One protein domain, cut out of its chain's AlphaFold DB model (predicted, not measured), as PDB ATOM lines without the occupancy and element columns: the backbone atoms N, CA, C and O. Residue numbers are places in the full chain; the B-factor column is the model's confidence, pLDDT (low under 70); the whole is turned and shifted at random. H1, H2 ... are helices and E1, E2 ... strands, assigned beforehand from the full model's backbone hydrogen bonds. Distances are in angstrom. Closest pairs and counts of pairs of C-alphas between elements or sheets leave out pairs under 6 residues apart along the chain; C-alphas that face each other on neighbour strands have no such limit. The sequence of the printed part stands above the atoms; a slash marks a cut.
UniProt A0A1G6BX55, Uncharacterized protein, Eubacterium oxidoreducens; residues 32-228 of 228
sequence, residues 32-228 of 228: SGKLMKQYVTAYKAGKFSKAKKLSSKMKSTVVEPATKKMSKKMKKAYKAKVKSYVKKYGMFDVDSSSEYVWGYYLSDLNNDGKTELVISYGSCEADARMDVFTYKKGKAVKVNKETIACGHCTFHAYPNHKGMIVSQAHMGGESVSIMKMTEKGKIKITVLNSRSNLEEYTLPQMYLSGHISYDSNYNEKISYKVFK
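Overview. This is residues 32 to 228 of the 228 residues of an uncharacterized protein of Eubacterium oxidoreducens (UniProt A0A1G6BX55). Two strongly twisted sheets of four strands stand next to each other, edge strand E1 of one near edge strand E5 of the other, with a helix over one face of each: H4 on E1 to E4, and H1 of the helical hairpin H1 and H2 on E5 to E8. H4 and the helical hairpin lie at opposite ends of the whole, and a small hairpin, E9 and E10, sits near E1. The printed part has 197 residues, with four named helices followed by ten named strands; the sheets run E1 E2 E3 E4, E5 E6 E7 E8 and E9 E10, antiparallel throughout, and the class is mixed. It is compact, with a radius of gyration of the C-alphas of 16.6 A, and rounded, spanning 43 by 41 by 33 A.

Along the chain. Start with the first sheet: E1, residues 100 to 107, 21.7 A long, begins at C-alpha 100 at (-21.671, -23.387, 21.001). E2 is residues 116 to 122, E3 129 to 136 and E4 139 to 142. Then find E5, 153 to 156; E6, 164 to 170; E7, 173 to 181, 26.1 A; and E8, 187 to 195, which bends by 53 degrees at residue 192. H4, residues 72 to 89, runs 25.9 A from (-48.052, -20.782, 15.437). H1 is residues 32 to 44, H2 48 to 55 and H3 65 to 69. E9, 212 to 214, precedes E10, 220 to 222, which ends at (-28.982, -19.808, 13.206).

Arrangement. E1 to E4 form a meander, each strand the antiparallel neighbour of the one before: look at N 105 and O 118, 2.8 A, N 119 and O 131, 2.9 A, and N 134 and O 141, 2.9 A. H4 is on this sheet, making two layers, helix and sheet; its closest C-alphas to E4 are Ala 77 and Lys 139, 5.5 A. H3 only grazes the sheet with residues 65 to 67. E5 to E8 form another meander, with N 154 and O 167 at 2.8 A, N 166 and O 177 at 2.9 A, and N 178 and O 190 at 2.9 A. H1 is on it, again two layers, at a height over the sheet of 10.6 A. H1 and H2 touch, closest at C-alphas 39 and 51, 4.9 A, at a shallow tilt of 13 degrees, opposite ways. The closest C-alphas of E1 and E5, Tyr 105 and Phe 155, are 7.8 A apart; those of E1 and E9, Gly 103 and Ile 212, 6.1 A. In the hairpin E9 and E10, N 221 and O 213 are 2.7 A apart. H1, H2 and H4 have every O i to N i+4 pair within hydrogen-bond range; H3 has 0 of 1, but 2 of 2 O i to N i+3 pairs.

Size, cuts and confidence. The C-alphas farthest apart, Lys 137 and Glu 199, are 47.9 A apart. The printed part has no cut. The link E8 to E9, residues 196 to 211, is long; its residues 207 to 208 pair in parallel with 61 to 62. No printed residue is under 70 in pLDDT.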
ATOM      1  N   SER A  32     -39.522 -41.633  -1.195       82.25
ATOM      2  CA  SER A  32     -38.474 -41.302  -0.223       82.25
ATOM      3  C   SER A  32     -38.549 -42.186   1.027       82.25
ATOM      4  O   SER A  32     -37.554 -42.803   1.403       82.25
ATOM      5  N   GLY A  33     -39.743 -42.350   1.611       86.75
ATOM      6  CA  GLY A  33     -39.931 -43.274   2.735       86.75
ATOM      7  C   GLY A  33     -39.606 -44.723   2.358       86.75
ATOM      8  O   GLY A  33     -38.919 -45.422   3.101       86.75
ATOM      9  N   LYS A  34     -40.001 -45.164   1.152       91.50
ATOM     10  CA  LYS A  34     -39.679 -46.508   0.642       91.50
ATOM     11  C   LYS A  34     -38.170 -46.723   0.496       91.50
ATOM     12  O   LYS A  34     -37.674 -47.756   0.944       91.50
ATOM     13  N   LEU A  35     -37.445 -45.767  -0.089       93.81
ATOM     14  CA  LEU A  35     -35.988 -45.838  -0.232       93.81
ATOM     15  C   LEU A  35     -35.297 -45.886   1.133       93.81
ATOM     16  O   LEU A  35     -34.448 -46.752   1.342       93.81
ATOM     17  N   MET A  36     -35.687 -45.021   2.075       94.69
ATOM     18  CA  MET A  36     -35.105 -45.017   3.421       94.69
ATOM     19  C   MET A  36     -35.382 -46.332   4.158       94.69
ATOM     20  O   MET A  36     -34.479 -46.909   4.759       94.69
ATOM     21  N   LYS A  37     -36.594 -46.889   4.044       95.38
ATOM     22  CA  LYS A  37     -36.917 -48.216   4.592       95.38
ATOM     23  C   LYS A  37     -36.011 -49.304   4.019       95.38
ATOM     24  O   LYS A  37     -35.471 -50.110   4.771       95.38
ATOM     25  N   GLN A  38     -35.837 -49.328   2.698       97.12
ATOM     26  CA  GLN A  38     -34.971 -50.301   2.031       97.12
ATOM     27  C   GLN A  38     -33.508 -50.142   2.451       97.12
ATOM     28  O   GLN A  38     -32.828 -51.152   2.637       97.12
ATOM     29  N   TYR A  39     -33.039 -48.903   2.617       97.81
ATOM     30  CA  TYR A  39     -31.708 -48.604   3.132       97.81
ATOM     31  C   TYR A  39     -31.541 -49.159   4.547       97.81
ATOM     32  O   TYR A  39     -30.641 -49.963   4.764       97.81
ATOM     33  N   VAL A  40     -32.455 -48.839   5.471       97.81
ATOM     34  CA  VAL A  40     -32.447 -49.337   6.857       97.81
ATOM     35  C   VAL A  40     -32.417 -50.866   6.891       97.81
ATOM     36  O   VAL A  40     -31.612 -51.454   7.613       97.81
ATOM     37  N   THR A  41     -33.250 -51.530   6.082       98.00
ATOM     38  CA  THR A  41     -33.261 -52.996   5.977       98.00
ATOM     39  C   THR A  41     -31.933 -53.544   5.454       98.00
ATOM     40  O   THR A  41     -31.421 -54.517   6.004       98.00
ATOM     41  N   ALA A  42     -31.368 -52.947   4.402       98.50
ATOM     42  CA  ALA A  42     -30.101 -53.392   3.828       98.50
ATOM     43  C   ALA A  42     -28.931 -53.180   4.801       98.50
ATOM     44  O   ALA A  42     -28.136 -54.095   4.995       98.50
ATOM     45  N   TYR A  43     -28.864 -52.011   5.437       98.31
ATOM     46  CA  TYR A  43     -27.810 -51.633   6.373       98.31
ATOM     47  C   TYR A  43     -27.812 -52.524   7.621       98.31
ATOM     48  O   TYR A  43     -26.792 -53.116   7.974       98.31
ATOM     49  N   LYS A  44     -28.991 -52.722   8.227       98.31
ATOM     50  CA  LYS A  44     -29.174 -53.645   9.357       98.31
ATOM     51  C   LYS A  44     -28.733 -55.074   9.019       98.31
ATOM     52  O   LYS A  44     -28.201 -55.767   9.870       98.31
ATOM     53  N   ALA A  45     -28.930 -55.509   7.773       98.19
ATOM     54  CA  ALA A  45     -28.528 -56.834   7.301       98.19
ATOM     55  C   ALA A  45     -27.058 -56.923   6.833       98.19
ATOM     56  O   ALA A  45     -26.692 -57.919   6.213       98.19
ATOM     57  N   GLY A  46     -26.239 -55.881   7.025       97.69
ATOM     58  CA  GLY A  46     -24.838 -55.852   6.579       97.69
ATOM     59  C   GLY A  46     -24.654 -55.741   5.059       97.69
ATOM     60  O   GLY A  46     -23.550 -55.877   4.539       97.69
ATOM     61  N   LYS A  47     -25.725 -55.474   4.301       98.19
ATOM     62  CA  LYS A  47     -25.696 -55.353   2.833       98.19
ATOM     63  C   LYS A  47     -25.270 -53.940   2.420       98.19
ATOM     64  O   LYS A  47     -26.027 -53.230   1.754       98.19
ATOM     65  N   PHE A  48     -24.062 -53.527   2.807       97.19
ATOM     66  CA  PHE A  48     -23.585 -52.142   2.688       97.19
ATOM     67  C   PHE A  48     -23.499 -51.641   1.240       97.19
ATOM     68  O   PHE A  48     -23.994 -50.560   0.949       97.19
ATOM     69  N   SER A  49     -23.013 -52.446   0.289       96.50
ATOM     70  CA  SER A  49     -23.010 -52.054  -1.136       96.50
ATOM     71  C   SER A  49     -24.423 -51.733  -1.653       96.50
ATOM     72  O   SER A  49     -24.643 -50.752  -2.368       96.50
ATOM     73  N   LYS A  50     -25.428 -52.509  -1.223       98.00
ATOM     74  CA  LYS A  50     -26.836 -52.236  -1.541       98.00
ATOM     75  C   LYS A  50     -27.336 -50.974  -0.838       98.00
ATOM     76  O   LYS A  50     -28.021 -50.177  -1.471       98.00
ATOM     77  N   ALA A  51     -26.998 -50.785   0.437       97.94
ATOM     78  CA  ALA A  51     -27.349 -49.582   1.186       97.94
ATOM     79  C   ALA A  51     -26.759 -48.320   0.526       97.94
ATOM     80  O   ALA A  51     -27.499 -47.370   0.283       97.94
ATOM     81  N   LYS A  52     -25.492 -48.345   0.095       97.12
ATOM     82  CA  LYS A  52     -24.839 -47.246  -0.636       97.12
ATOM     83  C   LYS A  52     -25.580 -46.902  -1.932       97.12
ATOM     84  O   LYS A  52     -25.936 -45.747  -2.150       97.12
ATOM     85  N   LYS A  53     -25.918 -47.914  -2.744       97.12
ATOM     86  CA  LYS A  53     -26.712 -47.747  -3.983       97.12
ATOM     87  C   LYS A  53     -28.129 -47.216  -3.743       97.12
ATOM     88  O   LYS A  53     -28.726 -46.641  -4.648       97.12
ATOM     89  N   LEU A  54     -28.717 -47.477  -2.574       97.25
ATOM     90  CA  LEU A  54     -30.021 -46.929  -2.196       97.25
ATOM     91  C   LEU A  54     -29.889 -45.478  -1.736       97.25
ATOM     92  O   LEU A  54     -30.692 -44.649  -2.151       97.25
ATOM     93  N   SER A  55     -28.863 -45.178  -0.934       95.69
ATOM     94  CA  SER A  55     -28.544 -43.831  -0.454       95.69
ATOM     95  C   SER A  55     -28.303 -42.859  -1.611       95.69
ATOM     96  O   SER A  55     -28.892 -41.786  -1.636       95.69
ATOM     97  N   SER A  56     -27.560 -43.258  -2.649       94.81
ATOM     98  CA  SER A  56     -27.300 -42.394  -3.815       94.81
ATOM     99  C   SER A  56     -28.544 -42.027  -4.638       94.81
ATOM    100  O   SER A  56     -28.500 -41.090  -5.428       94.81
ATOM    101  N   LYS A  57     -29.662 -42.745  -4.467       94.19
ATOM    102  CA  LYS A  57     -30.947 -42.464  -5.139       94.19
ATOM    103  C   LYS A  57     -31.861 -41.553  -4.325       94.19
ATOM    104  O   LYS A  57     -32.938 -41.177  -4.786       94.19
ATOM    105  N   MET A  58     -31.492 -41.273  -3.083       93.06
ATOM    106  CA  MET A  58     -32.252 -40.410  -2.196       93.06
ATOM    107  C   MET A  58     -31.946 -38.940  -2.488       93.06
ATOM    108  O   MET A  58     -30.875 -38.588  -2.973       93.06
ATOM    109  N   LYS A  59     -32.881 -38.058  -2.133       88.69
ATOM    110  CA  LYS A  59     -32.611 -36.617  -2.104       88.69
ATOM    111  C   LYS A  59     -31.532 -36.327  -1.063       88.69
ATOM    112  O   LYS A  59     -31.595 -36.896   0.024       88.69
ATOM    113  N   SER A  60     -30.607 -35.421  -1.371       86.06
ATOM    114  CA  SER A  60     -29.527 -35.033  -0.455       86.06
ATOM    115  C   SER A  60     -30.077 -34.468   0.855       86.06
ATOM    116  O   SER A  60     -29.836 -35.024   1.918       86.06
ATOM    117  N   THR A  61     -30.896 -33.419   0.780       83.00
ATOM    118  CA  THR A  61     -31.555 -32.775   1.928       83.00
ATOM    119  C   THR A  61     -33.069 -32.860   1.783       83.00
ATOM    120  O   THR A  61     -33.604 -32.789   0.672       83.00
ATOM    121  N   VAL A  62     -33.784 -32.979   2.902       82.88
ATOM    122  CA  VAL A  62     -35.250 -32.941   2.908       82.88
ATOM    123  C   VAL A  62     -35.791 -31.967   3.949       82.88
ATOM    124  O   VAL A  62     -35.219 -31.767   5.017       82.88
ATOM    125  N   VAL A  63     -36.935 -31.363   3.627       73.94
ATOM    126  CA  VAL A  63     -37.753 -30.641   4.605       73.94
ATOM    127  C   VAL A  63     -38.730 -31.640   5.198       73.94
ATOM    128  O   VAL A  63     -39.601 -32.140   4.482       73.94
ATOM    129  N   GLU A  64     -38.591 -31.924   6.489       75.38
ATOM    130  CA  GLU A  64     -39.418 -32.924   7.154       75.38
ATOM    131  C   GLU A  64     -40.900 -32.513   7.105       75.38
ATOM    132  O   GLU A  64     -41.241 -31.430   7.597       75.38
ATOM    133  N   PRO A  65     -41.809 -33.318   6.516       72.62
ATOM    134  CA  PRO A  65     -43.206 -32.928   6.325       72.62
ATOM    135  C   PRO A  65     -43.919 -32.502   7.611       72.62
ATOM    136  O   PRO A  65     -44.777 -31.617   7.560       72.62
ATOM    137  N   ALA A  66     -43.544 -33.078   8.758       76.56
ATOM    138  CA  ALA A  66     -44.095 -32.712  10.061       76.56
ATOM    139  C   ALA A  66     -43.919 -31.213  10.371       76.56
ATOM    140  O   ALA A  66     -44.820 -30.587  10.929       76.56
ATOM    141  N   THR A  67     -42.832 -30.589   9.899       82.25
ATOM    142  CA  THR A  67     -42.563 -29.154  10.115       82.25
ATOM    143  C   THR A  67     -43.644 -28.246   9.530       82.25
ATOM    144  O   THR A  67     -43.910 -27.171  10.074       82.25
ATOM    145  N   LYS A  68     -44.329 -28.685   8.464       84.75
ATOM    146  CA  LYS A  68     -45.434 -27.940   7.836       84.75
ATOM    147  C   LYS A  68     -46.681 -27.889   8.719       84.75
ATOM    148  O   LYS A  68     -47.498 -26.988   8.559       84.75
ATOM    149  N   LYS A  69     -46.825 -28.835   9.652       86.62
ATOM    150  CA  LYS A  69     -47.988 -28.972  10.542       86.62
ATOM    151  C   LYS A  69     -47.805 -28.262  11.888       86.62
ATOM    152  O   LYS A  69     -48.716 -28.261  12.713       86.62
ATOM    153  N   MET A  70     -46.651 -27.633  12.135       93.69
ATOM    154  CA  MET A  70     -46.411 -26.916  13.389       93.69
ATOM    155  C   MET A  70     -47.349 -25.711  13.540       93.69
ATOM    156  O   MET A  70     -47.339 -24.780  12.732       93.69
ATOM    157  N   SER A  71     -48.108 -25.678  14.639       95.00
ATOM    158  CA  SER A  71     -48.942 -24.520  14.986       95.00
ATOM    159  C   SER A  71     -48.105 -23.260  15.257       95.00
ATOM    160  O   SER A  71     -46.955 -23.343  15.694       95.00
ATOM    161  N   LYS A  72     -48.705 -22.068  15.106       96.19
ATOM    162  CA  LYS A  72     -48.052 -20.782  15.437       96.19
ATOM    163  C   LYS A  72     -47.485 -20.760  16.865       96.19
ATOM    164  O   LYS A  72     -46.379 -20.270  17.089       96.19
ATOM    165  N   LYS A  73     -48.217 -21.325  17.835       97.12
ATOM    166  CA  LYS A  73     -47.776 -21.402  19.238       97.12
ATOM    167  C   LYS A  73     -46.575 -22.341  19.410       97.12
ATOM    168  O   LYS A  73     -45.631 -21.985  20.110       97.12
ATOM    169  N   MET A  74     -46.574 -23.488  18.724       97.62
ATOM    170  CA  MET A  74     -45.446 -24.426  18.718       97.62
ATOM    171  C   MET A  74     -44.193 -23.787  18.108       97.62
ATOM    172  O   MET A  74     -43.148 -23.772  18.756       97.62
ATOM    173  N   LYS A  75     -44.317 -23.157  16.929       97.00
ATOM    174  CA  LYS A  75     -43.219 -22.411  16.287       97.00
ATOM    175  C   LYS A  75     -42.638 -21.346  17.220       97.00
ATOM    176  O   LYS A  75     -41.423 -21.262  17.373       97.00
ATOM    177  N   LYS A  76     -43.492 -20.565  17.895       97.69
ATOM    178  CA  LYS A  76     -43.063 -19.550  18.874       97.69
ATOM    179  C   LYS A  76     -42.298 -20.174  20.048       97.69
ATOM    180  O   LYS A  76     -41.244 -19.657  20.415       97.69
ATOM    181  N   ALA A  77     -42.798 -21.272  20.615       98.38
ATOM    182  CA  ALA A  77     -42.166 -21.950  21.746       98.38
ATOM    183  C   ALA A  77     -40.796 -22.550  21.383       98.38
ATOM    184  O   ALA A  77     -39.827 -22.350  22.116       98.38
ATOM    185  N   TYR A  78     -40.691 -23.230  20.239       98.31
ATOM    186  CA  TYR A  78     -39.425 -23.786  19.754       98.31
ATOM    187  C   TYR A  78     -38.426 -22.698  19.371       98.31
ATOM    188  O   TYR A  78     -37.283 -22.751  19.821       98.31
ATOM    189  N   LYS A  79     -38.857 -21.642  18.673       97.81
ATOM    190  CA  LYS A  79     -38.002 -20.480  18.384       97.81
ATOM    191  C   LYS A  79     -37.428 -19.859  19.657       97.81
ATOM    192  O   LYS A  79     -36.242 -19.548  19.700       97.81
ATOM    193  N   ALA A  80     -38.252 -19.674  20.690       98.12
ATOM    194  CA  ALA A  80     -37.796 -19.144  21.972       98.12
ATOM    195  C   ALA A  80     -36.780 -20.078  22.651       98.12
ATOM    196  O   ALA A  80     -35.796 -19.602  23.216       98.12
ATOM    197  N   LYS A  81     -36.979 -21.400  22.557       98.50
ATOM    198  CA  LYS A  81     -36.041 -22.391  23.098       98.50
ATOM    199  C   LYS A  81     -34.693 -22.361  22.376       98.50
ATOM    200  O   LYS A  81     -33.677 -22.265  23.054       98.50
ATOM    201  N   VAL A  82     -34.683 -22.344  21.042       98.19
ATOM    202  CA  VAL A  82     -33.446 -22.226  20.249       98.19
ATOM    203  C   VAL A  82     -32.711 -20.925  20.585       98.19
ATOM    204  O   VAL A  82     -31.532 -20.960  20.914       98.19
ATOM    205  N   LYS A  83     -33.414 -19.783  20.631       97.50
ATOM    206  CA  LYS A  83     -32.814 -18.502  21.045       97.50
ATOM    207  C   LYS A  83     -32.200 -18.547  22.445       97.50
ATOM    208  O   LYS A  83     -31.167 -17.931  22.672       97.50
ATOM    209  N   SER A  84     -32.831 -19.250  23.384       98.12
ATOM    210  CA  SER A  84     -32.290 -19.428  24.734       98.12
ATOM    211  C   SER A  84     -30.991 -20.232  24.739       98.12
ATOM    212  O   SER A  84     -30.135 -19.935  25.563       98.12
ATOM    213  N   TYR A  85     -30.845 -21.227  23.860       97.69
ATOM    214  CA  TYR A  85     -29.599 -21.986  23.713       97.69
ATOM    215  C   TYR A  85     -28.510 -21.120  23.088       97.69
ATOM    216  O   TYR A  85     -27.432 -21.021  23.655       97.69
ATOM    217  N   VAL A  86     -28.826 -20.401  22.007       96.19
ATOM    218  CA  VAL A  86     -27.887 -19.462  21.373       96.19
ATOM    219  C   VAL A  86     -27.465 -18.353  22.340       96.19
ATOM    220  O   VAL A  86     -26.311 -17.971  22.359       96.19
ATOM    221  N   LYS A  87     -28.358 -17.850  23.202       96.06
ATOM    222  CA  LYS A  87     -27.975 -16.874  24.238       96.06
ATOM    223  C   LYS A  87     -27.025 -17.473  25.284       96.06
ATOM    224  O   LYS A  87     -26.212 -16.747  25.835       96.06
ATOM    225  N   LYS A  88     -27.191 -18.758  25.614       95.94
ATOM    226  CA  LYS A  88     -26.417 -19.429  26.665       95.94
ATOM    227  C   LYS A  88     -25.034 -19.869  26.180       95.94
ATOM    228  O   LYS A  88     -24.079 -19.705  26.919       95.94
ATOM    229  N   TYR A  89     -24.972 -20.457  24.990       95.12
ATOM    230  CA  TYR A  89     -23.775 -21.094  24.438       95.12
ATOM    231  C   TYR A  89     -23.170 -20.286  23.275       95.12
ATOM    232  O   TYR A  89     -22.028 -20.461  22.907       95.12
ATOM    233  N   GLY A  90     -23.906 -19.355  22.675       92.81
ATOM    234  CA  GLY A  90     -23.416 -18.643  21.496       92.81
ATOM    235  C   GLY A  90     -23.463 -19.490  20.222       92.81
ATOM    236  O   GLY A  90     -24.218 -20.464  20.111       92.81
ATOM    237  N   MET A  91     -22.694 -19.036  19.239       91.12
ATOM    238  CA  MET A  91     -22.494 -19.638  17.919       91.12
ATOM    239  C   MET A  91     -21.024 -20.022  17.769       91.12
ATOM    240  O   MET A  91     -20.222 -19.632  18.613       91.12
ATOM    241  N   PHE A  92     -20.693 -20.779  16.721       86.25
ATOM    242  CA  PHE A  92     -19.310 -21.146  16.441       86.25
ATOM    243  C   PHE A  92     -18.397 -19.915  16.414       86.25
ATOM    244  O   PHE A  92     -18.709 -18.917  15.759       86.25
ATOM    245  N   ASP A  93     -17.291 -20.026  17.138       81.94
ATOM    246  CA  ASP A  93     -16.239 -19.027  17.254       81.94
ATOM    247  C   ASP A  93     -14.900 -19.770  17.249       81.94
ATOM    248  O   ASP A  93     -14.629 -20.575  18.142       81.94
ATOM    249  N   VAL A  94     -14.094 -19.535  16.211       75.00
ATOM    250  CA  VAL A  94     -12.813 -20.226  15.986       75.00
ATOM    251  C   VAL A  94     -11.791 -19.947  17.088       75.00
ATOM    252  O   VAL A  94     -10.891 -20.759  17.293       75.00
ATOM    253  N   ASP A  95     -11.955 -18.841  17.815       76.81
ATOM    254  CA  ASP A  95     -11.034 -18.393  18.857       76.81
ATOM    255  C   ASP A  95     -11.474 -18.838  20.265       76.81
ATOM    256  O   ASP A  95     -10.846 -18.483  21.266       76.81
ATOM    257  N   SER A  96     -12.553 -19.626  20.370       75.69
ATOM    258  CA  SER A  96     -13.132 -20.044  21.646       75.69
ATOM    259  C   SER A  96     -13.177 -21.559  21.817       75.69
ATOM    260  O   SER A  96     -13.669 -22.291  20.967       75.69
ATOM    261  N   SER A  97     -12.767 -22.035  22.993       78.06
ATOM    262  CA  SER A  97     -13.043 -23.402  23.461       78.06
ATOM    263  C   SER A  97     -14.412 -23.536  24.147       78.06
ATOM    264  O   SER A  97     -14.719 -24.572  24.740       78.06
ATOM    265  N   SER A  98     -15.235 -22.483  24.110       90.69
ATOM    266  CA  SER A  98     -16.568 -22.491  24.710       90.69
ATOM    267  C   SER A  98     -17.519 -23.383  23.921       90.69
ATOM    268  O   SER A  98     -17.429 -23.511  22.704       90.69
ATOM    269  N   GLU A  99     -18.489 -23.975  24.612       94.25
ATOM    270  CA  GLU A  99     -19.570 -24.684  23.933       94.25
ATOM    271  C   GLU A  99     -20.403 -23.730  23.093       94.25
ATOM    272  O   GLU A  99     -20.780 -22.682  23.601       94.25
ATOM    273  N   TYR A 100     -20.798 -24.145  21.892       94.62
ATOM    274  CA  TYR A 100     -21.671 -23.387  21.001       94.62
ATOM    275  C   TYR A 100     -22.803 -24.251  20.442       94.62
ATOM    276  O   TYR A 100     -22.802 -25.480  20.543       94.62
ATOM    277  N   VAL A 101     -23.819 -23.609  19.860       96.06
ATOM    278  CA  VAL A 101     -24.913 -24.316  19.180       96.06
ATOM    279  C   VAL A 101     -24.473 -24.739  17.779       96.06
ATOM    280  O   VAL A 101     -24.241 -23.892  16.925       96.06
ATOM    281  N   TRP A 102     -24.460 -26.048  17.527       93.94
ATOM    282  CA  TRP A 102     -24.128 -26.651  16.228       93.94
ATOM    283  C   TRP A 102     -25.294 -26.600  15.239       93.94
ATOM    284  O   TRP A 102     -25.127 -26.673  14.025       93.94
ATOM    285  N   GLY A 103     -26.514 -26.521  15.763       95.12
ATOM    286  CA  GLY A 103     -27.722 -26.446  14.958       95.12
ATOM    287  C   GLY A 103     -28.944 -26.953  15.699       95.12
ATOM    288  O   GLY A 103     -28.887 -27.407  16.846       95.12
ATOM    289  N   TYR A 104     -30.083 -26.886  15.022       96.56
ATOM    290  CA  TYR A 104     -31.299 -27.535  15.487       96.56
ATOM    291  C   TYR A 104     -31.974 -28.292  14.354       96.56
ATOM    292  O   TYR A 104     -31.852 -27.936  13.187       96.56
ATOM    293  N   TYR A 105     -32.712 -29.329  14.724       95.81
ATOM    294  CA  TYR A 105     -33.366 -30.255  13.815       95.81
ATOM    295  C   TYR A 105     -34.805 -30.460  14.270       95.81
ATOM    296  O   TYR A 105     -35.139 -30.334  15.451       95.81
ATOM    297  N   LEU A 106     -35.672 -30.754  13.313       94.31
ATOM    298  CA  LEU A 106     -37.101 -30.888  13.536       94.31
ATOM    299  C   LEU A 106     -37.576 -32.197  12.914       94.31
ATOM    300  O   LEU A 106     -37.427 -32.391  11.709       94.31
ATOM    301  N   SER A 107     -38.152 -33.076  13.732       93.62
ATOM    302  CA  SER A 107     -38.694 -34.355  13.272       93.62
ATOM    303  C   SER A 107     -39.833 -34.836  14.165       93.62
ATOM    304  O   SER A 107     -39.898 -34.459  15.328       93.62
ATOM    305  N   ASP A 108     -40.741 -35.639  13.619       93.00
ATOM    306  CA  ASP A 108     -41.799 -36.317  14.377       93.00
ATOM    307  C   ASP A 108     -41.252 -37.642  14.926       93.00
ATOM    308  O   ASP A 108     -41.094 -38.634  14.206       93.00
ATOM    309  N   LEU A 109     -40.877 -37.650  16.208       94.56
ATOM    310  CA  LEU A 109     -40.080 -38.739  16.774       94.56
ATOM    311  C   LEU A 109     -40.920 -39.929  17.251       94.56
ATOM    312  O   LEU A 109     -40.363 -41.011  17.468       94.56
ATOM    313  N   ASN A 110     -42.228 -39.755  17.433       91.88
ATOM    314  CA  ASN A 110     -43.170 -40.808  17.831       91.88
ATOM    315  C   ASN A 110     -44.218 -41.134  16.744       91.88
ATOM    316  O   ASN A 110     -44.969 -42.099  16.917       91.88
ATOM    317  N   ASN A 111     -44.208 -40.415  15.616       87.19
ATOM    318  CA  ASN A 111     -45.171 -40.495  14.516       87.19
ATOM    319  C   ASN A 111     -46.606 -40.158  14.960       87.19
ATOM    320  O   ASN A 111     -47.555 -40.834  14.551       87.19
ATOM    321  N   ASP A 112     -46.761 -39.153  15.830       87.94
ATOM    322  CA  ASP A 112     -48.067 -38.644  16.283       87.94
ATOM    323  C   ASP A 112     -48.567 -37.431  15.470       87.94
ATOM    324  O   ASP A 112     -49.634 -36.871  15.743       87.94
ATOM    325  N   GLY A 113     -47.811 -37.034  14.446       87.31
ATOM    326  CA  GLY A 113     -48.079 -35.886  13.590       87.31
ATOM    327  C   GLY A 113     -47.582 -34.556  14.156       87.31
ATOM    328  O   GLY A 113     -47.764 -33.528  13.491       87.31
ATOM    329  N   LYS A 114     -46.975 -34.537  15.349       90.25
ATOM    330  CA  LYS A 114     -46.364 -33.355  15.966       90.25
ATOM    331  C   LYS A 114     -44.853 -33.436  15.841       90.25
ATOM    332  O   LYS A 114     -44.239 -34.486  15.865       90.25
ATOM    333  N   THR A 115     -44.246 -32.272  15.675       93.75
ATOM    334  CA  THR A 115     -42.799 -32.151  15.535       93.75
ATOM    335  C   THR A 115     -42.149 -31.995  16.903       93.75
ATOM    336  O   THR A 115     -42.542 -31.115  17.674       93.75
ATOM    337  N   GLU A 116     -41.106 -32.768  17.171       96.44
ATOM    338  CA  GLU A 116     -40.125 -32.530  18.225       96.44
ATOM    339  C   GLU A 116     -38.966 -31.670  17.712       96.44
ATOM    340  O   GLU A 116     -38.604 -31.684  16.533       96.44
ATOM    341  N   LEU A 117     -38.372 -30.918  18.634       97.44
ATOM    342  CA  LEU A 117     -37.182 -30.108  18.414       97.44
ATOM    343  C   LEU A 117     -35.968 -30.819  19.007       97.44
ATOM    344  O   LEU A 117     -35.983 -31.177  20.181       97.44
ATOM    345  N   VAL A 118     -34.902 -30.944  18.226       97.69
ATOM    346  CA  VAL A 118     -33.586 -31.401  18.682       97.69
ATOM    347  C   VAL A 118     -32.607 -30.249  18.541       97.69
ATOM    348  O   VAL A 118     -32.562 -29.624  17.487       97.69
ATOM    349  N   ILE A 119     -31.846 -29.938  19.585       97.94
ATOM    350  CA  ILE A 119     -30.780 -28.926  19.540       97.94
ATOM    351  C   ILE A 119     -29.461 -29.640  19.797       97.94
ATOM    352  O   ILE A 119     -29.348 -30.292  20.832       97.94
ATOM    353  N   SER A 120     -28.506 -29.507  18.876       97.31
ATOM    354  CA  SER A 120     -27.137 -30.019  19.015       97.31
ATOM    355  C   SER A 120     -26.194 -28.894  19.444       97.31
ATOM    356  O   SER A 120     -26.319 -27.766  18.955       97.31
ATOM    357  N   TYR A 121     -25.296 -29.177  20.382       96.31
ATOM    358  CA  TYR A 121     -24.338 -28.226  20.943       96.31
ATOM    359  C   TYR A 121     -23.140 -28.947  21.579       96.31
ATOM    360  O   TYR A 121     -23.254 -30.107  21.968       96.31
ATOM    361  N   GLY A 122     -22.007 -28.264  21.703       95.69
ATOM    362  CA  GLY A 122     -20.746 -28.814  22.215       95.69
ATOM    363  C   GLY A 122     -19.606 -27.828  21.994       95.69
ATOM    364  O   GLY A 122     -19.809 -26.819  21.316       95.69
ATOM    365  N   SER A 123     -18.443 -28.094  22.579       93.31
ATOM    366  CA  SER A 123     -17.217 -27.314  22.347       93.31
ATOM    367  C   SER A 123     -16.468 -27.766  21.095       93.31
ATOM    368  O   SER A 123     -15.724 -26.993  20.501       93.31
ATOM    369  N   CYS A 124     -16.677 -29.008  20.661       91.50
ATOM    370  CA  CYS A 124     -16.089 -29.553  19.455       91.50
ATOM    371  C   CYS A 124     -16.947 -30.688  18.883       91.50
ATOM    372  O   CYS A 124     -17.989 -31.081  19.403       91.50
ATOM    373  N   GLU A 125     -16.510 -31.215  17.748       88.94
ATOM    374  CA  GLU A 125     -17.249 -32.244  17.027       88.94
ATOM    375  C   GLU A 125     -17.341 -33.571  17.798       88.94
ATOM    376  O   GLU A 125     -18.310 -34.316  17.645       88.94
ATOM    377  N   ALA A 126     -16.361 -33.844  18.663       90.38
ATOM    378  CA  ALA A 126     -16.280 -35.068  19.450       90.38
ATOM    379  C   ALA A 126     -17.137 -35.027  20.726       90.38
ATOM    380  O   ALA A 126     -17.680 -36.058  21.128       90.38
ATOM    381  N   ASP A 127     -17.289 -33.859  21.361       93.00
ATOM    382  CA  ASP A 127     -18.065 -33.702  22.602       93.00
ATOM    383  C   ASP A 127     -19.531 -33.296  22.363       93.00
ATOM    384  O   ASP A 127     -20.300 -33.123  23.321       93.00
ATOM    385  N   ALA A 128     -19.920 -33.148  21.091       94.25
ATOM    386  CA  ALA A 128     -21.251 -32.712  20.720       94.25
ATOM    387  C   ALA A 128     -22.322 -33.597  21.368       94.25
ATOM    388  O   ALA A 128     -22.240 -34.830  21.438       94.25
ATOM    389  N   ARG A 129     -23.372 -32.943  21.848       96.94
ATOM    390  CA  ARG A 129     -24.518 -33.563  22.505       96.94
ATOM    391  C   ARG A 129     -25.798 -32.870  22.088       96.94
ATOM    392  O   ARG A 129     -25.803 -31.734  21.619       96.94
ATOM    393  N   MET A 130     -26.913 -33.555  22.299       97.38
ATOM    394  CA  MET A 130     -28.223 -33.057  21.928       97.38
ATOM    395  C   MET A 130     -29.225 -33.094  23.072       97.38
ATOM    396  O   MET A 130     -29.232 -33.992  23.919       97.38
ATOM    397  N   ASP A 131     -30.135 -32.126  23.025       98.19
ATOM    398  CA  ASP A 131     -31.341 -32.085  23.838       98.19
ATOM    399  C   ASP A 131     -32.584 -32.151  22.956       98.19
ATOM    400  O   ASP A 131     -32.689 -31.452  21.947       98.19
ATOM    401  N   VAL A 132     -33.553 -32.969  23.373       98.19
ATOM    402  CA  VAL A 132     -34.822 -33.153  22.661       98.19
ATOM    403  C   VAL A 132     -35.961 -32.507  23.439       98.19
ATOM    404  O   VAL A 132     -36.078 -32.682  24.654       98.19
ATOM    405  N   PHE A 133     -36.831 -31.790  22.735       97.94
ATOM    406  CA  PHE A 133     -37.973 -31.072  23.280       97.94
ATOM    407  C   PHE A 133     -39.257 -31.450  22.553       97.94
ATOM    408  O   PHE A 133     -39.295 -31.530  21.328       97.94
ATOM    409  N   THR A 134     -40.332 -31.577  23.321       96.88
ATOM    410  CA  THR A 134     -41.698 -31.736  22.816       96.88
ATOM    411  C   THR A 134     -42.553 -30.545  23.244       96.88
ATOM    412  O   THR A 134     -42.311 -29.911  24.279       96.88
ATOM    413  N   TYR A 135     -43.564 -30.208  22.452       96.69
ATOM    414  CA  TYR A 135     -44.456 -29.094  22.739       96.69
ATOM    415  C   TYR A 135     -45.639 -29.550  23.597       96.69
ATOM    416  O   TYR A 135     -46.520 -30.284  23.147       96.69
ATOM    417  N   LYS A 136     -45.693 -29.073  24.844       94.56
ATOM    418  CA  LYS A 136     -46.751 -29.394  25.812       94.56
ATOM    419  C   LYS A 136     -47.242 -28.124  26.493       94.56
ATOM    420  O   LYS A 136     -46.445 -27.317  26.964       94.56
ATOM    421  N   LYS A 137     -48.568 -27.947  26.551       93.94
ATOM    422  CA  LYS A 137     -49.238 -26.846  27.274       93.94
ATOM    423  C   LYS A 137     -48.632 -25.456  26.983       93.94
ATOM    424  O   LYS A 137     -48.374 -24.678  27.895       93.94
ATOM    425  N   GLY A 138     -48.356 -25.147  25.712       94.19
ATOM    426  CA  GLY A 138     -47.819 -23.836  25.322       94.19
ATOM    427  C   GLY A 138     -46.299 -23.679  25.414       94.19
ATOM    428  O   GLY A 138     -45.792 -22.614  25.068       94.19
ATOM    429  N   LYS A 139     -45.562 -24.704  25.858       96.69
ATOM    430  CA  LYS A 139     -44.120 -24.624  26.134       96.69
ATOM    431  C   LYS A 139     -43.344 -25.742  25.437       96.69
ATOM    432  O   LYS A 139     -43.876 -26.821  25.191       96.69
ATOM    433  N   ALA A 140     -42.067 -25.482  25.161       97.81
ATOM    434  CA  ALA A 140     -41.097 -26.498  24.766       97.81
ATOM    435  C   ALA A 140     -40.540 -27.171  26.030       97.81
ATOM    436  O   ALA A 140     -39.847 -26.523  26.820       97.81
ATOM    437  N   VAL A 141     -40.872 -28.444  26.235       97.06
ATOM    438  CA  VAL A 141     -40.512 -29.226  27.423       97.06
ATOM    439  C   VAL A 141     -39.472 -30.264  27.032       97.06
ATOM    440  O   VAL A 141     -39.680 -31.005  26.074       97.06
ATOM    441  N   LYS A 142     -38.354 -30.306  27.763       97.06
ATOM    442  CA  LYS A 142     -37.278 -31.276  27.529       97.06
ATOM    443  C   LYS A 142     -37.807 -32.695  27.777       97.06
ATOM    444  O   LYS A 142     -38.497 -32.918  28.770       97.06
ATOM    445  N   VAL A 143     -37.535 -33.620  26.859       96.25
ATOM    446  CA  VAL A 143     -38.055 -34.998  26.889       96.25
ATOM    447  C   VAL A 143     -37.292 -35.840  27.912       96.25
ATOM    448  O   VAL A 143     -37.900 -36.448  28.789       96.25
ATOM    449  N   ASN A 144     -35.961 -35.821  27.846       91.88
ATOM    450  CA  ASN A 144     -35.087 -36.481  28.816       91.88
ATOM    451  C   ASN A 144     -34.482 -35.441  29.775       91.88
ATOM    452  O   ASN A 144     -34.307 -34.284  29.401       91.88
ATOM    453  N   LYS A 145     -34.155 -35.832  31.013       89.44
ATOM    454  CA  LYS A 145     -33.404 -34.954  31.932       89.44
ATOM    455  C   LYS A 145     -31.960 -34.789  31.448       89.44
ATOM    456  O   LYS A 145     -31.477 -33.668  31.288       89.44
ATOM    457  N   GLU A 146     -31.329 -35.917  31.153       92.12
ATOM    458  CA  GLU A 146     -29.965 -36.013  30.644       92.12
ATOM    459  C   GLU A 146     -29.877 -35.625  29.165       92.12
ATOM    460  O   GLU A 146     -30.837 -35.777  28.400       92.12
ATOM    461  N   THR A 147     -28.716 -35.095  28.792       92.81
ATOM    462  CA  THR A 147     -28.299 -34.874  27.404       92.81
ATOM    463  C   THR A 147     -27.963 -36.202  26.738       92.81
ATOM    464  O   THR A 147     -27.584 -37.164  27.403       92.81
ATOM    465  N   ILE A 148     -28.059 -36.250  25.415       96.38
ATOM    466  CA  ILE A 148     -27.723 -37.435  24.624       96.38
ATOM    467  C   ILE A 148     -26.433 -37.142  23.861       96.38
ATOM    468  O   ILE A 148     -26.393 -36.164  23.122       96.38
ATOM    469  N   ALA A 149     -25.398 -37.967  24.021       95.50
ATOM    470  CA  ALA A 149     -24.161 -37.819  23.254       95.50
ATOM    471  C   ALA A 149     -24.433 -37.950  21.744       95.50
ATOM    472  O   ALA A 149     -25.200 -38.820  21.320       95.50
ATOM    473  N   CYS A 150     -23.830 -37.075  20.941       94.19
ATOM    474  CA  CYS A 150     -23.969 -37.069  19.489       94.19
ATOM    475  C   CYS A 150     -22.723 -36.524  18.771       94.19
ATOM    476  O   CYS A 150     -22.841 -35.836  17.755       94.19
ATOM    477  N   GLY A 151     -21.533 -36.839  19.288       92.38
ATOM    478  CA  GLY A 151     -20.277 -36.544  18.606       92.38
ATOM    479  C   GLY A 151     -20.241 -37.192  17.224       92.38
ATOM    480  O   GLY A 151     -20.737 -38.312  17.053       92.38
ATOM    481  N   HIS A 152     -19.695 -36.487  16.235       93.25
ATOM    482  CA  HIS A 152     -19.596 -36.952  14.845       93.25
ATOM    483  C   HIS A 152     -20.937 -37.373  14.210       93.25
ATOM    484  O   HIS A 152     -20.974 -38.223  13.313       93.25
ATOM    485  N   CYS A 153     -22.067 -36.854  14.711       95.25
ATOM    486  CA  CYS A 153     -23.391 -37.266  14.259       95.25
ATOM    487  C   CYS A 153     -23.952 -36.382  13.143       95.25
ATOM    488  O   CYS A 153     -23.892 -35.156  13.173       95.25
ATOM    489  N   THR A 154     -24.638 -37.031  12.211       95.06
ATOM    490  CA  THR A 154     -25.527 -36.421  11.227       95.06
ATOM    491  C   THR A 154     -26.945 -36.959  11.408       95.06
ATOM    492  O   THR A 154     -27.166 -38.070  11.903       95.06
ATOM    493  N   PHE A 155     -27.932 -36.134  11.058       95.94
ATOM    494  CA  PHE A 155     -29.347 -36.415  11.290       95.94
ATOM    495  C   PHE A 155     -30.091 -36.488   9.967       95.94
ATOM    496  O   PHE A 155     -29.959 -35.595   9.129       95.94
ATOM    497  N   HIS A 156     -30.915 -37.520   9.799       95.62
ATOM    498  CA  HIS A 156     -31.639 -37.761   8.556       95.62
ATOM    499  C   HIS A 156     -33.107 -38.044   8.828       95.62
ATOM    500  O   HIS A 156     -33.475 -38.706   9.802       95.62
ATOM    501  N   ALA A 157     -33.954 -37.562   7.928       93.06
ATOM    502  CA  ALA A 157     -35.376 -37.836   7.974       93.06
ATOM    503  C   ALA A 157     -35.651 -39.339   7.910       93.06
ATOM    504  O   ALA A 157     -34.947 -40.082   7.223       93.06
ATOM    505  N   TYR A 158     -36.750 -39.777   8.526       92.12
ATOM    506  CA  TYR A 158     -37.270 -41.126   8.319       92.12
ATOM    507  C   TYR A 158     -38.738 -41.082   7.866       92.12
ATOM    508  O   TYR A 158     -39.638 -41.457   8.618       92.12
ATOM    509  N   PRO A 159     -39.010 -40.616   6.628       86.44
ATOM    510  CA  PRO A 159     -40.370 -40.298   6.206       86.44
ATOM    511  C   PRO A 159     -41.294 -41.517   6.251       86.44
ATOM    512  O   PRO A 159     -40.943 -42.586   5.749       86.44
ATOM    513  N   ASN A 160     -42.506 -41.326   6.780       81.31
ATOM    514  CA  ASN A 160     -43.535 -42.361   6.974       81.31
ATOM    515  C   ASN A 160     -43.146 -43.471   7.969       81.31
ATOM    516  O   ASN A 160     -43.744 -44.551   7.967       81.31
ATOM    517  N   HIS A 161     -42.142 -43.227   8.808       85.69
ATOM    518  CA  HIS A 161     -41.685 -44.145   9.840       85.69
ATOM    519  C   HIS A 161     -41.482 -43.409  11.169       85.69
ATOM    520  O   HIS A 161     -41.412 -42.188  11.222       85.69
ATOM    521  N   LYS A 162     -41.417 -44.166  12.269       86.31
ATOM    522  CA  LYS A 162     -41.227 -43.604  13.611       86.31
ATOM    523  C   LYS A 162     -39.775 -43.182  13.819       86.31
ATOM    524  O   LYS A 162     -38.894 -44.047  13.792       86.31
ATOM    525  N   GLY A 163     -39.562 -41.913  14.156       92.56
ATOM    526  CA  GLY A 163     -38.260 -41.411  14.579       92.56
ATOM    527  C   GLY A 163     -37.486 -40.697  13.480       92.56
ATOM    528  O   GLY A 163     -38.022 -40.288  12.457       92.56
ATOM    529  N   MET A 164     -36.186 -40.575  13.703       95.38
ATOM    530  CA  MET A 164     -35.223 -40.126  12.709       95.38
ATOM    531  C   MET A 164     -33.997 -41.031  12.704       95.38
ATOM    532  O   MET A 164     -33.767 -41.786  13.656       95.38
ATOM    533  N   ILE A 165     -33.220 -40.968  11.629       97.50
ATOM    534  CA  ILE A 165     -31.952 -41.683  11.536       97.50
ATOM    535  C   ILE A 165     -30.847 -40.794  12.101       97.50
ATOM    536  O   ILE A 165     -30.791 -39.600  11.805       97.50
ATOM    537  N   VAL A 166     -29.985 -41.391  12.914       97.94
ATOM    538  CA  VAL A 166     -28.769 -40.770  13.439       97.94
ATOM    539  C   VAL A 166     -27.596 -41.588  12.932       97.94
ATOM    540  O   VAL A 166     -27.531 -42.793  13.183       97.94
ATOM    541  N   SER A 167     -26.700 -40.945  12.202       97.69
ATOM    542  CA  SER A 167     -25.502 -41.560  11.648       97.69
ATOM    543  C   SER A 167     -24.281 -40.970  12.318       97.69
ATOM    544  O   SER A 167     -24.138 -39.756  12.331       97.69
ATOM    545  N   GLN A 168     -23.405 -41.815  12.845       96.50
ATOM    546  CA  GLN A 168     -22.119 -41.412  13.401       96.50
ATOM    547  C   GLN A 168     -21.023 -41.942  12.487       96.50
ATOM    548  O   GLN A 168     -21.068 -43.123  12.141       96.50
ATOM    549  N   ALA A 169     -20.061 -41.113  12.093       94.25
ATOM    550  CA  ALA A 169     -18.932 -41.564  11.283       94.25
ATOM    551  C   ALA A 169     -17.672 -40.748  11.566       94.25
ATOM    552  O   ALA A 169     -17.698 -39.529  11.444       94.25
ATOM    553  N   HIS A 170     -16.583 -41.422  11.931       93.81
ATOM    554  CA  HIS A 170     -15.290 -40.803  12.225       93.81
ATOM    555  C   HIS A 170     -14.180 -41.861  12.249       93.81
ATOM    556  O   HIS A 170     -14.411 -42.990  12.686       93.81
ATOM    557  N   MET A 171     -12.974 -41.494  11.798       93.56
ATOM    558  CA  MET A 171     -11.749 -42.317  11.859       93.56
ATOM    559  C   MET A 171     -11.931 -43.762  11.368       93.56
ATOM    560  O   MET A 171     -11.501 -44.718  12.009       93.56
ATOM    561  N   GLY A 172     -12.617 -43.934  10.234       94.75
ATOM    562  CA  GLY A 172     -12.846 -45.244   9.622       94.75
ATOM    563  C   GLY A 172     -13.900 -46.098  10.329       94.75
ATOM    564  O   GLY A 172     -14.118 -47.241   9.930       94.75
ATOM    565  N   GLY A 173     -14.573 -45.566  11.351       96.56
ATOM    566  CA  GLY A 173     -15.743 -46.157  11.987       96.56
ATOM    567  C   GLY A 173     -17.031 -45.469  11.549       96.56
ATOM    568  O   GLY A 173     -17.073 -44.250  11.405       96.56
ATOM    569  N   GLU A 174     -18.105 -46.237  11.385       97.44
ATOM    570  CA  GLU A 174     -19.454 -45.685  11.282       97.44
ATOM    571  C   GLU A 174     -20.475 -46.516  12.065       97.44
ATOM    572  O   GLU A 174     -20.332 -47.730  12.245       97.44
ATOM    573  N   SER A 175     -21.565 -45.868  12.457       97.88
ATOM    574  CA  SER A 175     -22.782 -46.528  12.907       97.88
ATOM    575  C   SER A 175     -24.012 -45.787  12.402       97.88
ATOM    576  O   SER A 175     -24.005 -44.571  12.200       97.88
ATOM    577  N   VAL A 176     -25.098 -46.529  12.201       98.38
ATOM    578  CA  VAL A 176     -26.403 -45.953  11.867       98.38
ATOM    579  C   VAL A 176     -27.409 -46.437  12.888       98.38
ATOM    580  O   VAL A 176     -27.529 -47.635  13.144       98.38
ATOM    581  N   SER A 177     -28.160 -45.504  13.451       98.38
ATOM    582  CA  SER A 177     -29.139 -45.738  14.502       98.38
ATOM    583  C   SER A 177     -30.494 -45.147  14.140       98.38
ATOM    584  O   SER A 177     -30.591 -44.172  13.398       98.38
ATOM    585  N   ILE A 178     -31.560 -45.700  14.715       97.81
ATOM    586  CA  ILE A 178     -32.874 -45.048  14.747       97.81
ATOM    587  C   ILE A 178     -33.048 -44.408  16.119       97.81
ATOM    588  O   ILE A 178     -33.019 -45.111  17.133       97.81
ATOM    589  N   MET A 179     -33.292 -43.100  16.148       97.56
ATOM    590  CA  MET A 179     -33.727 -42.385  17.343       97.56
ATOM    591  C   MET A 179     -35.230 -42.138  17.291       97.56
ATOM    592  O   MET A 179     -35.737 -41.533  16.350       97.56
ATOM    593  N   LYS A 180     -35.950 -42.571  18.326       96.62
ATOM    594  CA  LYS A 180     -37.403 -42.398  18.444       96.62
ATOM    595  C   LYS A 180     -37.809 -41.984  19.847       96.62
ATOM    596  O   LYS A 180     -37.144 -42.331  20.824       96.62
ATOM    597  N   MET A 181     -38.947 -41.315  19.958       95.62
ATOM    598  CA  MET A 181     -39.615 -41.101  21.233       95.62
ATOM    599  C   MET A 181     -40.569 -42.270  21.503       95.62
ATOM    600  O   MET A 181     -41.353 -42.685  20.652       95.62
ATOM    601  N   THR A 182     -40.456 -42.854  22.690       93.06
ATOM    602  CA  THR A 182     -41.329 -43.935  23.164       93.06
ATOM    603  C   THR A 182     -42.687 -43.391  23.602       93.06
ATOM    604  O   THR A 182     -42.822 -42.209  23.909       93.06
ATOM    605  N   GLU A 183     -43.686 -44.265  23.724       87.00
ATOM    606  CA  GLU A 183     -45.027 -43.912  24.225       87.00
ATOM    607  C   GLU A 183     -44.998 -43.323  25.645       87.00
ATOM    608  O   GLU A 183     -45.817 -42.480  25.995       87.00
ATOM    609  N   LYS A 184     -43.986 -43.689  26.443       86.50
ATOM    610  CA  LYS A 184     -43.735 -43.130  27.781       86.50
ATOM    611  C   LYS A 184     -43.042 -41.757  27.752       86.50
ATOM    612  O   LYS A 184     -42.662 -41.250  28.802       86.50
ATOM    613  N   GLY A 185     -42.830 -41.169  26.573       87.62
ATOM    614  CA  GLY A 185     -42.189 -39.862  26.419       87.62
ATOM    615  C   GLY A 185     -40.702 -39.858  26.770       87.62
ATOM    616  O   GLY A 185     -40.226 -38.879  27.328       87.62
ATOM    617  N   LYS A 186     -39.981 -40.948  26.478       93.06
ATOM    618  CA  LYS A 186     -38.513 -41.038  26.600       93.06
ATOM    619  C   LYS A 186     -37.870 -41.264  25.241       93.06
ATOM    620  O   LYS A 186     -38.436 -42.009  24.436       93.06
ATOM    621  N   ILE A 187     -36.684 -40.712  25.016       96.81
ATOM    622  CA  ILE A 187     -35.900 -41.000  23.809       96.81
ATOM    623  C   ILE A 187     -35.242 -42.378  23.913       96.81
ATOM    624  O   ILE A 187     -34.631 -42.708  24.927       96.81
ATOM    625  N   LYS A 188     -35.377 -43.178  22.853       96.06
ATOM    626  CA  LYS A 188     -34.691 -44.457  22.653       96.06
ATOM    627  C   LYS A 188     -33.903 -44.396  21.350       96.06
ATOM    628  O   LYS A 188     -34.485 -44.140  20.296       96.06
ATOM    629  N   ILE A 189     -32.614 -44.702  21.433       97.00
ATOM    630  CA  ILE A 189     -31.729 -44.881  20.282       97.00
ATOM    631  C   ILE A 189     -31.477 -46.377  20.120       97.00
ATOM    632  O   ILE A 189     -31.320 -47.108  21.096       97.00
ATOM    633  N   THR A 190     -31.543 -46.875  18.893       97.62
ATOM    634  CA  THR A 190     -31.277 -48.280  18.577       97.62
ATOM    635  C   THR A 190     -30.318 -48.337  17.405       97.62
ATOM    636  O   THR A 190     -30.698 -47.960  16.295       97.62
ATOM    637  N   VAL A 191     -29.102 -48.815  17.667       98.00
ATOM    638  CA  VAL A 191     -28.091 -49.069  16.638       98.00
ATOM    639  C   VAL A 191     -28.613 -50.153  15.700       98.00
ATOM    640  O   VAL A 191     -29.066 -51.210  16.140       98.00
ATOM    641  N   LEU A 192     -28.615 -49.864  14.400       97.94
ATOM    642  CA  LEU A 192     -28.984 -50.816  13.357       97.94
ATOM    643  C   LEU A 192     -27.817 -51.735  13.026       97.94
ATOM    644  O   LEU A 192     -28.016 -52.939  12.895       97.94
ATOM    645  N   ASN A 193     -26.641 -51.139  12.839       98.31
ATOM    646  CA  ASN A 193     -25.369 -51.809  12.614       98.31
ATOM    647  C   ASN A 193     -24.224 -50.799  12.814       98.31
ATOM    648  O   ASN A 193     -24.457 -49.584  12.813       98.31
ATOM    649  N   SER A 194     -23.004 -51.303  12.944       97.38
ATOM    650  CA  SER A 194     -21.767 -50.526  13.006       97.38
ATOM    651  C   SER A 194     -20.643 -51.287  12.312       97.38
ATOM    652  O   SER A 194     -20.638 -52.518  12.311       97.38
ATOM    653  N   ARG A 195     -19.683 -50.569  11.736       96.31
ATOM    654  CA  ARG A 195     -18.511 -51.158  11.074       96.31
ATOM    655  C   ARG A 195     -17.291 -50.247  11.224       96.31
ATOM    656  O   ARG A 195     -17.447 -49.049  11.442       96.31
ATOM    657  N   SER A 196     -16.102 -50.827  11.122       96.81
ATOM    658  CA  SER A 196     -14.802 -50.158  11.259       96.81
ATOM    659  C   SER A 196     -13.895 -50.464  10.063       96.81
ATOM    660  O   SER A 196     -14.277 -51.242   9.186       96.81
ATOM    661  N   ASN A 197     -12.694 -49.874  10.043       95.19
ATOM    662  CA  ASN A 197     -11.681 -50.038   8.992       95.19
ATOM    663  C   ASN A 197     -12.200 -49.643   7.600       95.19
ATOM    664  O   ASN A 197     -12.009 -50.355   6.615       95.19
ATOM    665  N   LEU A 198     -12.929 -48.529   7.538       93.56
ATOM    666  CA  LEU A 198     -13.556 -48.033   6.320       93.56
ATOM    667  C   LEU A 198     -12.734 -46.908   5.707       93.56
ATOM    668  O   LEU A 198     -12.376 -45.957   6.394       93.56
ATOM    669  N   GLU A 199     -12.566 -46.964   4.393       91.62
ATOM    670  CA  GLU A 199     -12.132 -45.814   3.595       91.62
ATOM    671  C   GLU A 199     -13.320 -44.915   3.219       91.62
ATOM    672  O   GLU A 199     -13.179 -43.706   3.062       91.62
ATOM    673  N   GLU A 200     -14.521 -45.498   3.116       91.50
ATOM    674  CA  GLU A 200     -15.735 -44.785   2.730       91.50
ATOM    675  C   GLU A 200     -16.952 -45.157   3.580       91.50
ATOM    676  O   GLU A 200     -17.268 -46.336   3.827       91.50
ATOM    677  N   TYR A 201     -17.720 -44.125   3.934       94.56
ATOM    678  CA  TYR A 201     -18.932 -44.284   4.718       94.56
ATOM    679  C   TYR A 201     -20.174 -44.591   3.866       94.56
ATOM    680  O   TYR A 201     -20.339 -44.115   2.743       94.56
ATOM    681  N   THR A 202     -21.093 -45.382   4.418       95.75
ATOM    682  CA  THR A 202     -22.377 -45.764   3.811       95.75
ATOM    683  C   THR A 202     -23.519 -45.088   4.558       95.75
ATOM    684  O   THR A 202     -24.473 -45.734   4.986       95.75
ATOM    685  N   LEU A 203     -23.434 -43.772   4.728       95.69
ATOM    686  CA  LEU A 203     -24.479 -42.999   5.397       95.69
ATOM    687  C   LEU A 203     -25.686 -42.793   4.467       95.69
ATOM    688  O   LEU A 203     -25.531 -42.767   3.235       95.69
ATOM    689  N   PRO A 204     -26.908 -42.680   5.010       95.56
ATOM    690  CA  PRO A 204     -28.049 -42.316   4.193       95.56
ATOM    691  C   PRO A 204     -27.936 -40.847   3.763       95.56
ATOM    692  O   PRO A 204     -27.319 -40.034   4.437       95.56
ATOM    693  N   GLN A 205     -28.564 -40.475   2.650       94.38
ATOM    694  CA  GLN A 205     -28.849 -39.064   2.369       94.38
ATOM    695  C   GLN A 205     -30.087 -38.631   3.179       94.38
ATOM    696  O   GLN A 205     -30.340 -39.148   4.266       94.38
ATOM    697  N   MET A 206     -30.896 -37.700   2.668       92.12
ATOM    698  CA  MET A 206     -32.037 -37.101   3.371       92.12
ATOM    699  C   MET A 206     -31.636 -36.405   4.666       92.12
ATOM    700  O   MET A 206     -32.357 -36.480   5.665       92.12
ATOM    701  N   TYR A 207     -30.500 -35.710   4.629       93.38
ATOM    702  CA  TYR A 207     -30.050 -34.872   5.724       93.38
ATOM    703  C   TYR A 207     -31.170 -33.916   6.144       93.38
ATOM    704  O   TYR A 207     -31.831 -33.281   5.311       93.38
ATOM    705  N   LEU A 208     -31.388 -33.831   7.451       91.75
ATOM    706  CA  LEU A 208     -32.172 -32.770   8.055       91.75
ATOM    707  C   LEU A 208     -31.298 -31.519   8.112       91.75
ATOM    708  O   LEU A 208     -30.133 -31.572   8.501       91.75
ATOM    709  N   SER A 209     -31.868 -30.375   7.737       84.31
ATOM    710  CA  SER A 209     -31.170 -29.098   7.872       84.31
ATOM    711  C   SER A 209     -30.896 -28.823   9.352       84.31
ATOM    712  O   SER A 209     -31.841 -28.756  10.132       84.31
ATOM    713  N   GLY A 210     -29.631 -28.585   9.714       85.38
ATOM    714  CA  GLY A 210     -29.260 -28.042  11.031       85.38
ATOM    715  C   GLY A 210     -29.668 -26.578  11.219       85.38
ATOM    716  O   GLY A 210     -29.401 -25.980  12.259       85.38
ATOM    717  N   HIS A 211     -30.308 -25.993  10.198       90.94
ATOM    718  CA  HIS A 211     -30.756 -24.610  10.163       90.94
ATOM    719  C   HIS A 211     -29.635 -23.605  10.466       90.94
ATOM    720  O   HIS A 211     -29.884 -22.563  11.069       90.94
ATOM    721  N   ILE A 212     -28.425 -23.896   9.987       90.12
ATOM    722  CA  ILE A 212     -27.294 -22.969   9.932       90.12
ATOM    723  C   ILE A 212     -27.339 -22.198   8.609       90.12
ATOM    724  O   ILE A 212     -27.806 -22.688   7.578       90.12
ATOM    725  N   SER A 213     -26.920 -20.947   8.665       87.44
ATOM    726  CA  SER A 213     -26.736 -20.030   7.547       87.44
ATOM    727  C   SER A 213     -25.465 -19.233   7.793       87.44
ATOM    728  O   SER A 213     -25.026 -19.146   8.931       87.44
ATOM    729  N   TYR A 214     -24.918 -18.624   6.751       87.75
ATOM    730  CA  TYR A 214     -23.711 -17.815   6.848       87.75
ATOM    731  C   TYR A 214     -24.042 -16.378   6.465       87.75
ATOM    732  O   TYR A 214     -24.898 -16.150   5.601       87.75
ATOM    733  N   ASP A 215     -23.428 -15.411   7.140       85.25
ATOM    734  CA  ASP A 215     -23.447 -14.033   6.655       85.25
ATOM    735  C   ASP A 215     -22.391 -13.789   5.571       85.25
ATOM    736  O   ASP A 215     -21.697 -14.709   5.145       85.25
ATOM    737  N   SER A 216     -22.304 -12.551   5.082       87.19
ATOM    738  CA  SER A 216     -21.362 -12.165   4.023       87.19
ATOM    739  C   SER A 216     -19.898 -12.391   4.394       87.19
ATOM    740  O   SER A 216     -19.061 -12.484   3.503       87.19
ATOM    741  N   ASN A 217     -19.597 -12.488   5.688       86.31
ATOM    742  CA  ASN A 217     -18.254 -12.681   6.215       86.31
ATOM    743  C   ASN A 217     -18.024 -14.149   6.613       86.31
ATOM    744  O   ASN A 217     -17.077 -14.440   7.331       86.31
ATOM    745  N   TYR A 218     -18.899 -15.061   6.173       82.31
ATOM    746  CA  TYR A 218     -18.877 -16.487   6.504       82.31
ATOM    747  C   TYR A 218     -19.020 -16.804   7.999       82.31
ATOM    748  O   TYR A 218     -18.735 -17.922   8.418       82.31
ATOM    749  N   ASN A 219     -19.558 -15.879   8.801       85.81
ATOM    750  CA  ASN A 219     -19.877 -16.185  10.191       85.81
ATOM    751  C   ASN A 219     -21.164 -17.005  10.272       85.81
ATOM    752  O   ASN A 219     -22.184 -16.658   9.656       85.81
ATOM    753  N   GLU A 220     -21.136 -18.063  11.078       89.50
ATOM    754  CA  GLU A 220     -22.295 -18.918  11.297       89.50
ATOM    755  C   GLU A 220     -23.434 -18.192  12.019       89.50
ATOM    756  O   GLU A 220     -23.267 -17.475  13.008       89.50
ATOM    757  N   LYS A 221     -24.655 -18.426  11.539       90.69
ATOM    758  CA  LYS A 221     -25.901 -17.904  12.102       90.69
ATOM    759  C   LYS A 221     -26.987 -18.958  12.083       90.69
ATOM    760  O   LYS A 221     -27.241 -19.605  11.069       90.69
ATOM    761  N   ILE A 222     -27.754 -19.015  13.166       93.25
ATOM    762  CA  ILE A 222     -28.982 -19.808  13.206       93.25
ATOM    763  C   ILE A 222     -30.058 -19.161  12.327       93.25
ATOM    764  O   ILE A 222     -30.526 -18.043  12.561       93.25
ATOM    765  N   SER A 223     -30.522 -19.917  11.341       93.19
ATOM    766  CA  SER A 223     -31.690 -19.604  10.533       93.19
ATOM    767  C   SER A 223     -32.965 -19.920  11.304       93.19
ATOM    768  O   SER A 223     -33.240 -21.058  11.665       93.19
ATOM    769  N   TYR A 224     -33.824 -18.918  11.488       92.62
ATOM    770  CA  TYR A 224     -35.148 -19.085  12.105       92.62
ATOM    771  C   TYR A 224     -36.284 -19.149  11.074       92.62
ATOM    772  O   TYR A 224     -37.450 -18.966  11.436       92.62
ATOM    773  N   LYS A 225     -35.968 -19.345   9.783       90.94
ATOM    774  CA  LYS A 225     -36.948 -19.274   8.681       90.94
ATOM    775  C   LYS A 225     -38.095 -20.275   8.855       90.94
ATOM    776  O   LYS A 225     -39.235 -19.913   8.600       90.94
ATOM    777  N   VAL A 226     -37.821 -21.476   9.370       90.31
ATOM    778  CA  VAL A 226     -38.839 -22.524   9.598       90.31
ATOM    779  C   VAL A 226     -39.889 -22.140  10.657       90.31
ATOM    780  O   VAL A 226     -40.987 -22.698  10.687       90.31
ATOM    781  N   PHE A 227     -39.581 -21.160  11.516       91.25
ATOM    782  CA  PHE A 227     -40.489 -20.655  12.548       91.25
ATOM    783  C   PHE A 227     -41.271 -19.400  12.136       91.25
ATOM    784  O   PHE A 227     -42.013 -18.871  12.969       91.25
ATOM    785  N   LYS A 228     -41.081 -18.898  10.910       83.44
ATOM    786  CA  LYS A 228     -41.953 -17.872  10.324       83.44
ATOM    787  C   LYS A 228     -43.280 -18.515   9.897       83.44
ATOM    788  O   LYS A 228     -44.313 -17.837  10.044       83.44
TER     789      LYS A 228